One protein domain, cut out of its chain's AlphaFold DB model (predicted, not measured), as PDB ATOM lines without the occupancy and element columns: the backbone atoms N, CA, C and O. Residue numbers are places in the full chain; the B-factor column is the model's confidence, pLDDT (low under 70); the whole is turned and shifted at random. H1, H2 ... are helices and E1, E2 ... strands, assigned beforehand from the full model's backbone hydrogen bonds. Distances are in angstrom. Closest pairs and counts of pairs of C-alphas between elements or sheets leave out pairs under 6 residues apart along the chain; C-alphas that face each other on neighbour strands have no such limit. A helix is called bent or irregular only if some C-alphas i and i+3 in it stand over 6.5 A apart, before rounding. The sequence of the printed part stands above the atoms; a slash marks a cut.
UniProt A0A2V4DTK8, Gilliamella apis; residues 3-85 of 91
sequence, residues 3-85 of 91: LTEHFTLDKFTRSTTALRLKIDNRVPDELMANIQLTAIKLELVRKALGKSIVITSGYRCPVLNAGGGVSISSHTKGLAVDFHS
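Overview. This is residues 3 to 85 of the 91 residues of a protein of Gilliamella apis (UniProt A0A2V4DTK8). One long helix, H3, and a small two-stranded ribbon, E1 and E2, form the two sides of a V, joined at its point by the turn through residues 50 to 52. The short helix H1 packs on one face of the V, with Phe 12 near Ser 57 of E1, and its centre is the nearest of the elements' centres to the mean of the C-alphas, while the short helices H2 and H4 lie with loops toward the open end, and H5 lies near the first turns of H3. The printed part has 83 residues, with five named helices and two named strands in the order H1 H2 H3 E1 H4 H5 E2; the sheet, E1 - E2, is antiparallel and the class is mostly helix. The whole is compact, with a radius of gyration of the C-alphas of 12.4 A and spans of 35 by 24 by 21 A.

Along the chain. Start at Leu 3 and go on to C-alpha 9 at (118.872, 178.331, 133.290), where H1, residues 9 to 13, begins. H2 follows at residues 16 to 20. Then find C-alpha 29 at (113.320, 168.964, 127.788); from there H3 runs 30.6 A to residue 49. It is irregular, but only just: C-alphas 30 and 33 are 7.0 A apart. Next comes E1, residues 53 to 57, 11.8 A long. H4 takes residues 62 to 66 and H5 residues 74 to 77. E2, residues 82 to 85, is 10.5 A long and ends at C-alpha 85, (136.397, 183.656, 137.144).

Arrangement. Look first at E1 and E2, antiparallel at 153 degrees: N 54 and O 84 are 2.9 A apart, N 82 and O 57 2.8 A, both within hydrogen-bond range. The closest C-alphas of H3 and E1, Arg 46 and Ile 53, are 6.1 A apart. H3 and E2 are only just apart, 8.1 A at the closest. Phe 12 of H1 has its C-alpha 6.3 A from that of Ser 57 in E1; H1 and H3 are close but not clearly touching, with the C-alphas of Phe 12 and Ile 35 closest at 7.8 A. H3 and H5 are also close but not clearly touching, through Leu 31 and Lys 77, C-alphas 6.4 A apart. H4 and H5 only just touch, with 3 pairs of C-alphas within 8 A, Pro 62 and Thr 76 closest at 6.3 A. H2 and H4 are close but not clearly touching, Ala 18 and Leu 64 closest at 6.5 A between C-alphas. In H1, H2 and H4 every O i to N i+4 pair is within hydrogen-bond range, in H3 14 of 17, and H5 is too short for such a pair.

Size, cuts and confidence. The C-alphas farthest apart, those of Lys 22 and Ala 48, are 36.5 A from each other. The printed part has no cut, and no link is long. The mean pLDDT of the printed part is 91.9; look for values under 70 at residues 68 to 69 and 71 to 72, between H4 and H5.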
ATOM      1  N   LEU A   3     118.702 176.477 138.722       96.62
ATOM      2  CA  LEU A   3     119.268 175.128 138.549       96.62
ATOM      3  C   LEU A   3     119.942 174.674 139.846       96.62
ATOM      4  O   LEU A   3     119.670 173.599 140.368       96.62
ATOM      5  N   THR A   4     120.785 175.533 140.410       97.19
ATOM      6  CA  THR A   4     121.475 175.317 141.690       97.19
ATOM      7  C   THR A   4     121.437 176.601 142.506       97.19
ATOM      8  O   THR A   4     120.797 177.577 142.116       97.19
ATOM      9  N   GLU A   5     122.112 176.629 143.655       96.88
ATOM     10  CA  GLU A   5     122.197 177.822 144.493       96.88
ATOM     11  C   GLU A   5     122.676 179.059 143.717       96.88
ATOM     12  O   GLU A   5     122.034 180.108 143.811       96.88
ATOM     13  N   HIS A   6     123.727 178.923 142.900       97.50
ATOM     14  CA  HIS A   6     124.388 180.051 142.240       97.50
ATOM     15  C   HIS A   6     124.129 180.162 140.733       97.50
ATOM     16  O   HIS A   6     124.476 181.184 140.123       97.50
ATOM     17  N   PHE A   7     123.513 179.147 140.122       97.19
ATOM     18  CA  PHE A   7     123.309 179.086 138.679       97.19
ATOM     19  C   PHE A   7     121.832 178.976 138.285       97.19
ATOM     20  O   PHE A   7     121.020 178.298 138.917       97.19
ATOM     21  N   THR A   8     121.483 179.653 137.192       97.38
ATOM     22  CA  THR A   8     120.129 179.707 136.631       97.38
ATOM     23  C   THR A   8     120.148 179.288 135.168       97.38
ATOM     24  O   THR A   8     121.146 179.481 134.475       97.38
ATOM     25  N   LEU A   9     119.023 178.756 134.684       96.38
ATOM     26  CA  LEU A   9     118.872 178.331 133.290       96.38
ATOM     27  C   LEU A   9     119.086 179.488 132.310       96.38
ATOM     28  O   LEU A   9     119.720 179.301 131.281       96.38
ATOM     29  N   ASP A  10     118.626 180.688 132.671       94.81
ATOM     30  CA  ASP A  10     118.820 181.902 131.873       94.81
ATOM     31  C   ASP A  10     120.303 182.140 131.559       94.81
ATOM     32  O   ASP A  10     120.675 182.321 130.406       94.81
ATOM     33  N   LYS A  11     121.190 182.010 132.556       93.56
ATOM     34  CA  LYS A  11     122.635 182.159 132.336       93.56
ATOM     35  C   LYS A  11     123.214 181.081 131.418       93.56
ATOM     36  O   LYS A  11     124.198 181.345 130.737       93.56
ATOM     37  N   PHE A  12     122.626 179.885 131.403       94.62
ATOM     38  CA  PHE A  12     123.058 178.783 130.543       94.62
ATOM     39  C   PHE A  12     122.593 178.941 129.091       94.62
ATOM     40  O   PHE A  12     123.260 178.423 128.202       94.62
ATOM     41  N   THR A  13     121.486 179.635 128.828       93.88
ATOM     42  CA  THR A  13     120.940 179.811 127.469       93.88
ATOM     43  C   THR A  13     121.185 181.196 126.885       93.88
ATOM     44  O   THR A  13     120.997 181.396 125.681       93.88
ATOM     45  N   ARG A  14     121.619 182.163 127.701       90.25
ATOM     46  CA  ARG A  14     121.864 183.534 127.257       90.25
ATOM     47  C   ARG A  14     122.960 183.577 126.197       90.25
ATOM     48  O   ARG A  14     124.099 183.193 126.438       90.25
ATOM     49  N   SER A  15     122.621 184.131 125.036       86.75
ATOM     50  CA  SER A  15     123.563 184.389 123.950       86.75
ATOM     51  C   SER A  15     123.207 185.699 123.258       86.75
ATOM     52  O   SER A  15     122.093 185.876 122.765       86.75
ATOM     53  N   THR A  16     124.164 186.626 123.205       86.56
ATOM     54  CA  THR A  16     124.009 187.898 122.482       86.56
ATOM     55  C   THR A  16     123.813 187.659 120.987       86.56
ATOM     56  O   THR A  16     123.006 188.336 120.353       86.56
ATOM     57  N   THR A  17     124.483 186.647 120.432       86.44
ATOM     58  CA  THR A  17     124.307 186.212 119.043       86.44
ATOM     59  C   THR A  17     122.895 185.690 118.796       86.44
ATOM     60  O   THR A  17     122.290 186.073 117.798       86.44
ATOM     61  N   ALA A  18     122.344 184.879 119.707       88.75
ATOM     62  CA  ALA A  18     120.978 184.374 119.572       88.75
ATOM     63  C   ALA A  18     119.951 185.514 119.587       88.75
ATOM     64  O   ALA A  18     119.083 185.561 118.722       88.75
ATOM     65  N   LEU A  19     120.108 186.484 120.495       89.25
ATOM     66  CA  LEU A  19     119.255 187.675 120.546       89.25
ATOM     67  C   LEU A  19     119.347 188.504 119.258       89.25
ATOM     68  O   LEU A  19     118.324 188.842 118.668       89.25
ATOM     69  N   ARG A  20     120.568 188.791 118.785       89.88
ATOM     70  CA  ARG A  20     120.802 189.578 117.565       89.88
ATOM     71  C   ARG A  20     120.213 188.914 116.321       89.88
ATOM     72  O   ARG A  20     119.666 189.601 115.467       89.88
ATOM     73  N   LEU A  21     120.341 187.592 116.218       90.44
ATOM     74  CA  LEU A  21     119.878 186.807 115.074       90.44
ATOM     75  C   LEU A  21     118.450 186.266 115.247       90.44
ATOM     76  O   LEU A  21     117.980 185.536 114.382       90.44
ATOM     77  N   LYS A  22     117.763 186.613 116.346       92.75
ATOM     78  CA  LYS A  22     116.425 186.105 116.706       92.75
ATOM     79  C   LYS A  22     116.336 184.570 116.692       92.75
ATOM     80  O   LYS A  22     115.323 184.001 116.293       92.75
ATOM     81  N   ILE A  23     117.402 183.903 117.127       92.25
ATOM     82  CA  ILE A  23     117.458 182.446 117.248       92.25
ATOM     83  C   ILE A  23     116.872 182.045 118.599       92.25
ATOM     84  O   ILE A  23     117.294 182.537 119.647       92.25
ATOM     85  N   ASP A  24     115.940 181.100 118.569       92.62
ATOM     86  CA  ASP A  24     115.445 180.448 119.770       92.62
ATOM     87  C   ASP A  24     116.496 179.463 120.311       92.62
ATOM     88  O   ASP A  24     116.792 178.435 119.700       92.62
ATOM     89  N   ASN A  25     117.088 179.810 121.455       93.75
ATOM     90  CA  ASN A  25     118.083 178.993 122.153       93.75
ATOM     91  C   ASN A  25     117.496 178.295 123.394       93.75
ATOM     92  O   ASN A  25     118.209 178.067 124.376       93.75
ATOM     93  N   ARG A  26     116.188 177.999 123.392       93.94
ATOM     94  CA  ARG A  26     115.559 177.175 124.434       93.94
ATOM     95  C   ARG A  26     116.188 175.784 124.475       93.94
ATOM     96  O   ARG A  26     116.494 175.194 123.442       93.94
ATOM     97  N   VAL A  27     116.371 175.272 125.689       94.94
ATOM     98  CA  VAL A  27     116.861 173.909 125.912       94.94
ATOM     99  C   VAL A  27     115.699 172.935 125.691       94.94
ATOM    100  O   VAL A  27     114.649 173.134 126.299       94.94
ATOM    101  N   PRO A  28     115.868 171.892 124.864       95.69
ATOM    102  CA  PRO A  28     114.942 170.766 124.799       95.69
ATOM    103  C   PRO A  28     114.802 170.062 126.154       95.69
ATOM    104  O   PRO A  28     115.796 169.881 126.859       95.69
ATOM    105  N   ASP A  29     113.598 169.600 126.490       95.94
ATOM    106  CA  ASP A  29     113.320 168.964 127.788       95.94
ATOM    107  C   ASP A  29     114.223 167.748 128.059       95.94
ATOM    108  O   ASP A  29     114.715 167.567 129.172       95.94
ATOM    109  N   GLU A  30     114.542 166.969 127.023       96.75
ATOM    110  CA  GLU A  30     115.453 165.817 127.092       96.75
ATOM    111  C   GLU A  30     116.881 166.175 127.545       96.75
ATOM    112  O   GLU A  30     117.585 165.343 128.119       96.75
ATOM    113  N   LEU A  31     117.318 167.423 127.339       96.75
ATOM    114  CA  LEU A  31     118.649 167.896 127.729       96.75
ATOM    115  C   LEU A  31     118.656 168.581 129.098       96.75
ATOM    116  O   LEU A  31     119.730 168.899 129.614       96.75
ATOM    117  N   MET A  32     117.496 168.791 129.725       97.50
ATOM    118  CA  MET A  32     117.416 169.478 131.017       97.50
ATOM    119  C   MET A  32     118.184 168.746 132.121       97.50
ATOM    120  O   MET A  32     118.833 169.396 132.944       97.50
ATOM    121  N   ALA A  33     118.205 167.409 132.096       97.69
ATOM    122  CA  ALA A  33     119.020 166.610 133.012       97.69
ATOM    123  C   ALA A  33     120.526 166.901 132.855       97.69
ATOM    124  O   ALA A  33     121.245 167.025 133.848       97.69
ATOM    125  N   ASN A  34     120.998 167.094 131.619       98.06
ATOM    126  CA  ASN A  34     122.393 167.437 131.343       98.06
ATOM    127  C   ASN A  34     122.730 168.849 131.827       98.06
ATOM    128  O   ASN A  34     123.775 169.051 132.446       98.06
ATOM    129  N   ILE A  35     121.833 169.815 131.611       97.75
ATOM    130  CA  ILE A  35     122.009 171.185 132.110       97.75
ATOM    131  C   ILE A  35     122.093 171.202 133.636       97.75
ATOM    132  O   ILE A  35     122.988 171.834 134.200       97.75
ATOM    133  N   GLN A  36     121.204 170.464 134.303       98.12
ATOM    134  CA  GLN A  36     121.211 170.329 135.753       98.12
ATOM    135  C   GLN A  36     122.526 169.709 136.251       98.12
ATOM    136  O   GLN A  36     123.151 170.241 137.170       98.12
ATOM    137  N   LEU A  37     122.990 168.631 135.611       98.12
ATOM    138  CA  LEU A  37     124.266 167.990 135.932       98.12
ATOM    139  C   LEU A  37     125.451 168.949 135.757       98.12
ATOM    140  O   LEU A  37     126.327 169.017 136.620       98.12
ATOM    141  N   THR A  38     125.481 169.703 134.658       97.94
ATOM    142  CA  THR A  38     126.542 170.678 134.381       97.94
ATOM    143  C   THR A  38     126.552 171.785 135.433       97.94
ATOM    144  O   THR A  38     127.622 172.135 135.930       97.94
ATOM    145  N   ALA A  39     125.385 172.283 135.850       98.00
ATOM    146  CA  ALA A  39     125.282 173.269 136.924       98.00
ATOM    147  C   ALA A  39     125.785 172.722 138.272       98.00
ATOM    148  O   ALA A  39     126.553 173.404 138.949       98.00
ATOM    149  N   ILE A  40     125.442 171.477 138.633       98.25
ATOM    150  CA  ILE A  40     125.947 170.814 139.851       98.25
ATOM    151  C   ILE A  40     127.477 170.705 139.821       98.25
ATOM    152  O   ILE A  40     128.145 171.033 140.799       98.25
ATOM    153  N   LYS A  41     128.058 170.287 138.691       97.88
ATOM    154  CA  LYS A  41     129.521 170.212 138.545       97.88
ATOM    155  C   LYS A  41     130.176 171.591 138.627       97.88
ATOM    156  O   LYS A  41     131.245 171.724 139.217       97.88
ATOM    157  N   LEU A  42     129.531 172.624 138.089       97.19
ATOM    158  CA  LEU A  42     130.045 173.990 138.135       97.19
ATOM    159  C   LEU A  42     130.064 174.563 139.562       97.19
ATOM    160  O   LEU A  42     130.936 175.372 139.870       97.19
ATOM    161  N   GLU A  43     129.179 174.110 140.459       97.81
ATOM    162  CA  GLU A  43     129.256 174.445 141.892       97.81
ATOM    163  C   GLU A  43     130.538 173.899 142.535       97.81
ATOM    164  O   GLU A  43     131.174 174.591 143.331       97.81
ATOM    165  N   LEU A  44     130.971 172.692 142.152       97.69
ATOM    166  CA  LEU A  44     132.236 172.122 142.629       97.69
ATOM    167  C   LEU A  44     133.427 172.964 142.163       97.69
ATOM    168  O   LEU A  44     134.314 173.262 142.960       97.69
ATOM    169  N   VAL A  45     133.415 173.404 140.901       95.94
ATOM    170  CA  VAL A  45     134.444 174.302 140.358       95.94
ATOM    171  C   VAL A  45     134.426 175.644 141.089       95.94
ATOM    172  O   VAL A  45     135.468 176.105 141.542       95.94
ATOM    173  N   ARG A  46     133.249 176.255 141.278       96.50
ATOM    174  CA  ARG A  46     133.093 177.506 142.040       96.50
ATOM    175  C   ARG A  46     133.679 177.369 143.446       96.50
ATOM    176  O   ARG A  46     134.417 178.249 143.886       96.50
ATOM    177  N   LYS A  47     133.368 176.267 144.137       96.81
ATOM    178  CA  LYS A  47     133.881 175.967 145.479       96.81
ATOM    179  C   LYS A  47     135.401 175.816 145.476       96.81
ATOM    180  O   LYS A  47     136.053 176.414 146.324       96.81
ATOM    181  N   ALA A  48     135.956 175.072 144.521       95.38
ATOM    182  CA  ALA A  48     137.397 174.862 144.395       95.38
ATOM    183  C   ALA A  48     138.158 176.165 144.100       95.38
ATOM    184  O   ALA A  48     139.222 176.398 144.663       95.38
ATOM    185  N   LEU A  49     137.597 177.039 143.259       94.12
ATOM    186  CA  LEU A  49     138.189 178.341 142.948       94.12
ATOM    187  C   LEU A  49     138.030 179.358 144.089       94.12
ATOM    188  O   LEU A  49     138.735 180.364 144.106       94.12
ATOM    189  N   GLY A  50     137.071 179.163 145.002       95.38
ATOM    190  CA  GLY A  50     136.757 180.125 146.066       95.38
ATOM    191  C   GLY A  50     136.316 181.500 145.543       95.38
ATOM    192  O   GLY A  50     136.420 182.502 146.253       95.38
ATOM    193  N   LYS A  51     135.866 181.578 144.284       94.31
ATOM    194  CA  LYS A  51     135.491 182.813 143.579       94.31
ATOM    195  C   LYS A  51     134.205 182.604 142.785       94.31
ATOM    196  O   LYS A  51     133.847 181.483 142.430       94.31
ATOM    197  N   SER A  52     133.507 183.698 142.490       94.25
ATOM    198  CA  SER A  52     132.311 183.659 141.647       94.25
ATOM    199  C   SER A  52     132.652 183.273 140.209       94.25
ATOM    200  O   SER A  52     133.630 183.763 139.647       94.25
ATOM    201  N   ILE A  53     131.783 182.470 139.601       95.50
ATOM    202  CA  ILE A  53     131.852 182.096 138.189       95.50
ATOM    203  C   ILE A  53     130.809 182.890 137.403       95.50
ATOM    204  O   ILE A  53     129.637 182.939 137.786       95.50
ATOM    205  N   VAL A  54     131.227 183.470 136.281       94.12
ATOM    206  CA  VAL A  54     130.338 184.119 135.316       94.12
ATOM    207  C   VAL A  54     130.340 183.306 134.029       94.12
ATOM    208  O   VAL A  54     131.362 183.176 133.358       94.12
ATOM    209  N   ILE A  55     129.177 182.749 133.701       94.44
ATOM    210  CA  ILE A  55     128.967 181.962 132.485       94.44
ATOM    211  C   ILE A  55     128.920 182.910 131.288       94.44
ATOM    212  O   ILE A  55     128.136 183.861 131.279       94.44
ATOM    213  N   THR A  56     129.748 182.637 130.284       90.50
ATOM    214  CA  THR A  56     129.749 183.357 129.004       90.50
ATOM    215  C   THR A  56     128.946 182.616 127.949       90.50
ATOM    216  O   THR A  56     128.326 183.249 127.098       90.50
ATOM    217  N   SER A  57     128.923 181.284 128.021       89.81
ATOM    218  CA  SER A  57     128.117 180.440 127.149       89.81
ATOM    219  C   SER A  57     127.821 179.098 127.810       89.81
ATOM    220  O   SER A  57     128.732 178.426 128.274       89.81
ATOM    221  N   GLY A  58     126.566 178.656 127.782       93.31
ATOM    222  CA  GLY A  58     126.165 177.301 128.170       93.31
ATOM    223  C   GLY A  58     125.641 176.525 126.967       93.31
ATOM    224  O   GLY A  58     126.378 176.273 126.019       93.31
ATOM    225  N   TYR A  59     124.363 176.162 126.983       95.19
ATOM    226  CA  TYR A  59     123.704 175.479 125.875       95.19
ATOM    227  C   TYR A  59     123.716 176.307 124.582       95.19
ATOM    228  O   TYR A  59     123.458 177.516 124.595       95.19
ATOM    229  N   ARG A  60     123.963 175.636 123.453       93.94
ATOM    230  CA  ARG A  60     123.809 176.204 122.108       93.94
ATOM    231  C   ARG A  60     122.968 175.260 121.261       93.94
ATOM    232  O   ARG A  60     123.397 174.139 121.004       93.94
ATOM    233  N   CYS A  61     121.809 175.709 120.791       92.81
ATOM    234  CA  CYS A  61     121.023 174.950 119.825       92.81
ATOM    235  C   CYS A  61     121.819 174.756 118.516       92.81
ATOM    236  O   CYS A  61     122.751 175.525 118.245       92.81
ATOM    237  N   PRO A  62     121.485 173.755 117.681       90.06
ATOM    238  CA  PRO A  62     122.257 173.450 116.474       90.06
ATOM    239  C   PRO A  62     122.461 174.658 115.549       90.06
ATOM    240  O   PRO A  62     123.572 174.883 115.070       90.06
ATOM    241  N   VAL A  63     121.419 175.480 115.375       89.88
ATOM    242  CA  VAL A  63     121.459 176.699 114.549       89.88
ATOM    243  C   VAL A  63     122.454 177.718 115.108       89.88
ATOM    244  O   VAL A  63     123.267 178.262 114.367       89.88
ATOM    245  N   LEU A  64     122.436 177.946 116.425       88.06
ATOM    246  CA  LEU A  64     123.373 178.859 117.079       88.06
ATOM    247  C   LEU A  64     124.809 178.321 117.043       88.06
ATOM    248  O   LEU A  64     125.752 179.088 116.863       88.06
ATOM    249  N   ASN A  65     124.981 177.007 117.210       86.69
ATOM    250  CA  ASN A  65     126.291 176.365 117.187       86.69
ATOM    251  C   ASN A  65     126.929 176.399 115.789       86.69
ATOM    252  O   ASN A  65     128.141 176.541 115.695       86.69
ATOM    253  N   ALA A  66     126.145 176.332 114.710       82.75
ATOM    254  CA  ALA A  66     126.665 176.372 113.340       82.75
ATOM    255  C   ALA A  66     127.388 177.691 112.988       82.75
ATOM    256  O   ALA A  66     128.262 177.701 112.128       82.75
ATOM    257  N   GLY A  67     127.080 178.794 113.679       71.00
ATOM    258  CA  GLY A  67     127.676 180.114 113.435       71.00
ATOM    259  C   GLY A  67     129.117 180.309 113.935       71.00
ATOM    260  O   GLY A  67     129.595 181.440 113.939       71.00
ATOM    261  N   GLY A  68     129.799 179.252 114.392       65.00
ATOM    262  CA  GLY A  68     131.186 179.334 114.880       65.00
ATOM    263  C   GLY A  68     131.648 178.187 115.787       65.00
ATOM    264  O   GLY A  68     132.756 178.233 116.313       65.00
ATOM    265  N   GLY A  69     130.810 177.176 116.018       63.62
ATOM    266  CA  GLY A  69     131.126 175.984 116.798       63.62
ATOM    267  C   GLY A  69     131.346 174.747 115.928       63.62
ATOM    268  O   GLY A  69     130.875 174.652 114.797       63.62
ATOM    269  N   VAL A  70     132.047 173.759 116.484       73.44
ATOM    270  CA  VAL A  70     132.213 172.442 115.854       73.44
ATOM    271  C   VAL A  70     130.902 171.659 115.973       73.44
ATOM    272  O   VAL A  70     130.237 171.701 117.011       73.44
ATOM    273  N   SER A  71     130.524 170.917 114.932       62.50
ATOM    274  CA  SER A  71     129.289 170.116 114.865       62.50
ATOM    275  C   SER A  71     129.125 169.114 116.021       62.50
ATOM    276  O   SER A  71     128.006 168.850 116.450       62.50
ATOM    277  N   ILE A  72     130.230 168.615 116.583       64.81
ATOM    278  CA  ILE A  72     130.262 167.661 117.708       64.81
ATOM    279  C   ILE A  72     130.355 168.319 119.097       64.81
ATOM    280  O   ILE A  72     130.676 167.654 120.081       64.81
ATOM    281  N   SER A  73     130.101 169.625 119.198       82.75
ATOM    282  CA  SER A  73     130.268 170.377 120.444       82.75
ATOM    283  C   SER A  73     129.362 169.878 121.574       82.75
ATOM    284  O   SER A  73     128.147 169.785 121.421       82.75
ATOM    285  N   SER A  74     129.929 169.656 122.761       92.38
ATOM    286  CA  SER A  74     129.172 169.305 123.974       92.38
ATOM    287  C   SER A  74     128.192 170.400 124.427       92.38
ATOM    288  O   SER A  74     127.278 170.114 125.206       92.38
ATOM    289  N   HIS A  75     128.315 171.631 123.909       92.62
ATOM    290  CA  HIS A  75     127.338 172.700 124.142       92.62
ATOM    291  C   HIS A  75     125.949 172.348 123.594       92.62
ATOM    292  O   HIS A  75     124.951 172.696 124.223       92.62
ATOM    293  N   THR A  76     125.862 171.613 122.477       93.81
ATOM    294  CA  THR A  76     124.573 171.190 121.893       93.81
ATOM    295  C   THR A  76     123.888 170.095 122.701       93.81
ATOM    296  O   THR A  76     122.695 169.868 122.541       93.81
ATOM    297  N   LYS A  77     124.627 169.446 123.609       95.00
ATOM    298  CA  LYS A  77     124.137 168.386 124.500       95.00
ATOM    299  C   LYS A  77     123.860 168.882 125.920       95.00
ATOM    300  O   LYS A  77     123.475 168.087 126.770       95.00
ATOM    301  N   GLY A  78     124.095 170.166 126.207       95.06
ATOM    302  CA  GLY A  78     123.976 170.722 127.560       95.06
ATOM    303  C   GLY A  78     125.041 170.216 128.542       95.06
ATOM    304  O   GLY A  78     124.834 170.264 129.751       95.06
ATOM    305  N   LEU A  79     126.170 169.718 128.027       96.25
ATOM    306  CA  LEU A  79     127.254 169.095 128.801       96.25
ATOM    307  C   LEU A  79     128.529 169.954 128.847       96.25
ATOM    308  O   LEU A  79     129.583 169.473 129.259       96.25
ATOM    309  N   ALA A  80     128.456 171.205 128.393       94.38
ATOM    310  CA  ALA A  80     129.577 172.137 128.388       94.38
ATOM    311  C   ALA A  80     129.147 173.542 128.801       94.38
ATOM    312  O   ALA A  80     128.007 173.960 128.578       94.38
ATOM    313  N   VAL A  81     130.095 174.264 129.393       94.81
ATOM    314  CA  VAL A  81     129.935 175.648 129.817       94.81
ATOM    315  C   VAL A  81     131.269 176.378 129.684       94.81
ATOM    316  O   VAL A  81     132.287 175.924 130.202       94.81
ATOM    317  N   ASP A  82     131.240 177.517 129.006       92.06
ATOM    318  CA  ASP A  82     132.325 178.485 128.963       92.06
ATOM    319  C   ASP A  82     132.082 179.510 130.072       92.06
ATOM    320  O   ASP A  82     130.961 180.011 130.250       92.06
ATOM    321  N   PHE A  83     133.123 179.829 130.834       93.50
ATOM    322  CA  PHE A  83     133.013 180.768 131.940       93.50
ATOM    323  C   PHE A  83     134.308 181.538 132.187       93.50
ATOM    324  O   PHE A  83     135.392 181.108 131.803       93.50
ATOM    325  N   HIS A  84     134.185 182.661 132.893       92.56
ATOM    326  CA  HIS A  84     135.311 183.366 133.491       92.56
ATOM    327  C   HIS A  84     135.165 183.434 135.014       92.56
ATOM    328  O   HIS A  84     134.061 183.445 135.566       92.56
ATOM    329  N   SER A  85     136.303 183.477 135.698       93.00
ATOM    330  CA  SER A  85     136.397 183.656 137.144       93.00
ATOM    331  C   SER A  85     137.521 184.635 137.444       93.00
ATOM    332  O   SER A  85     138.551 184.630 136.773       93.00
TER     333      SER A  85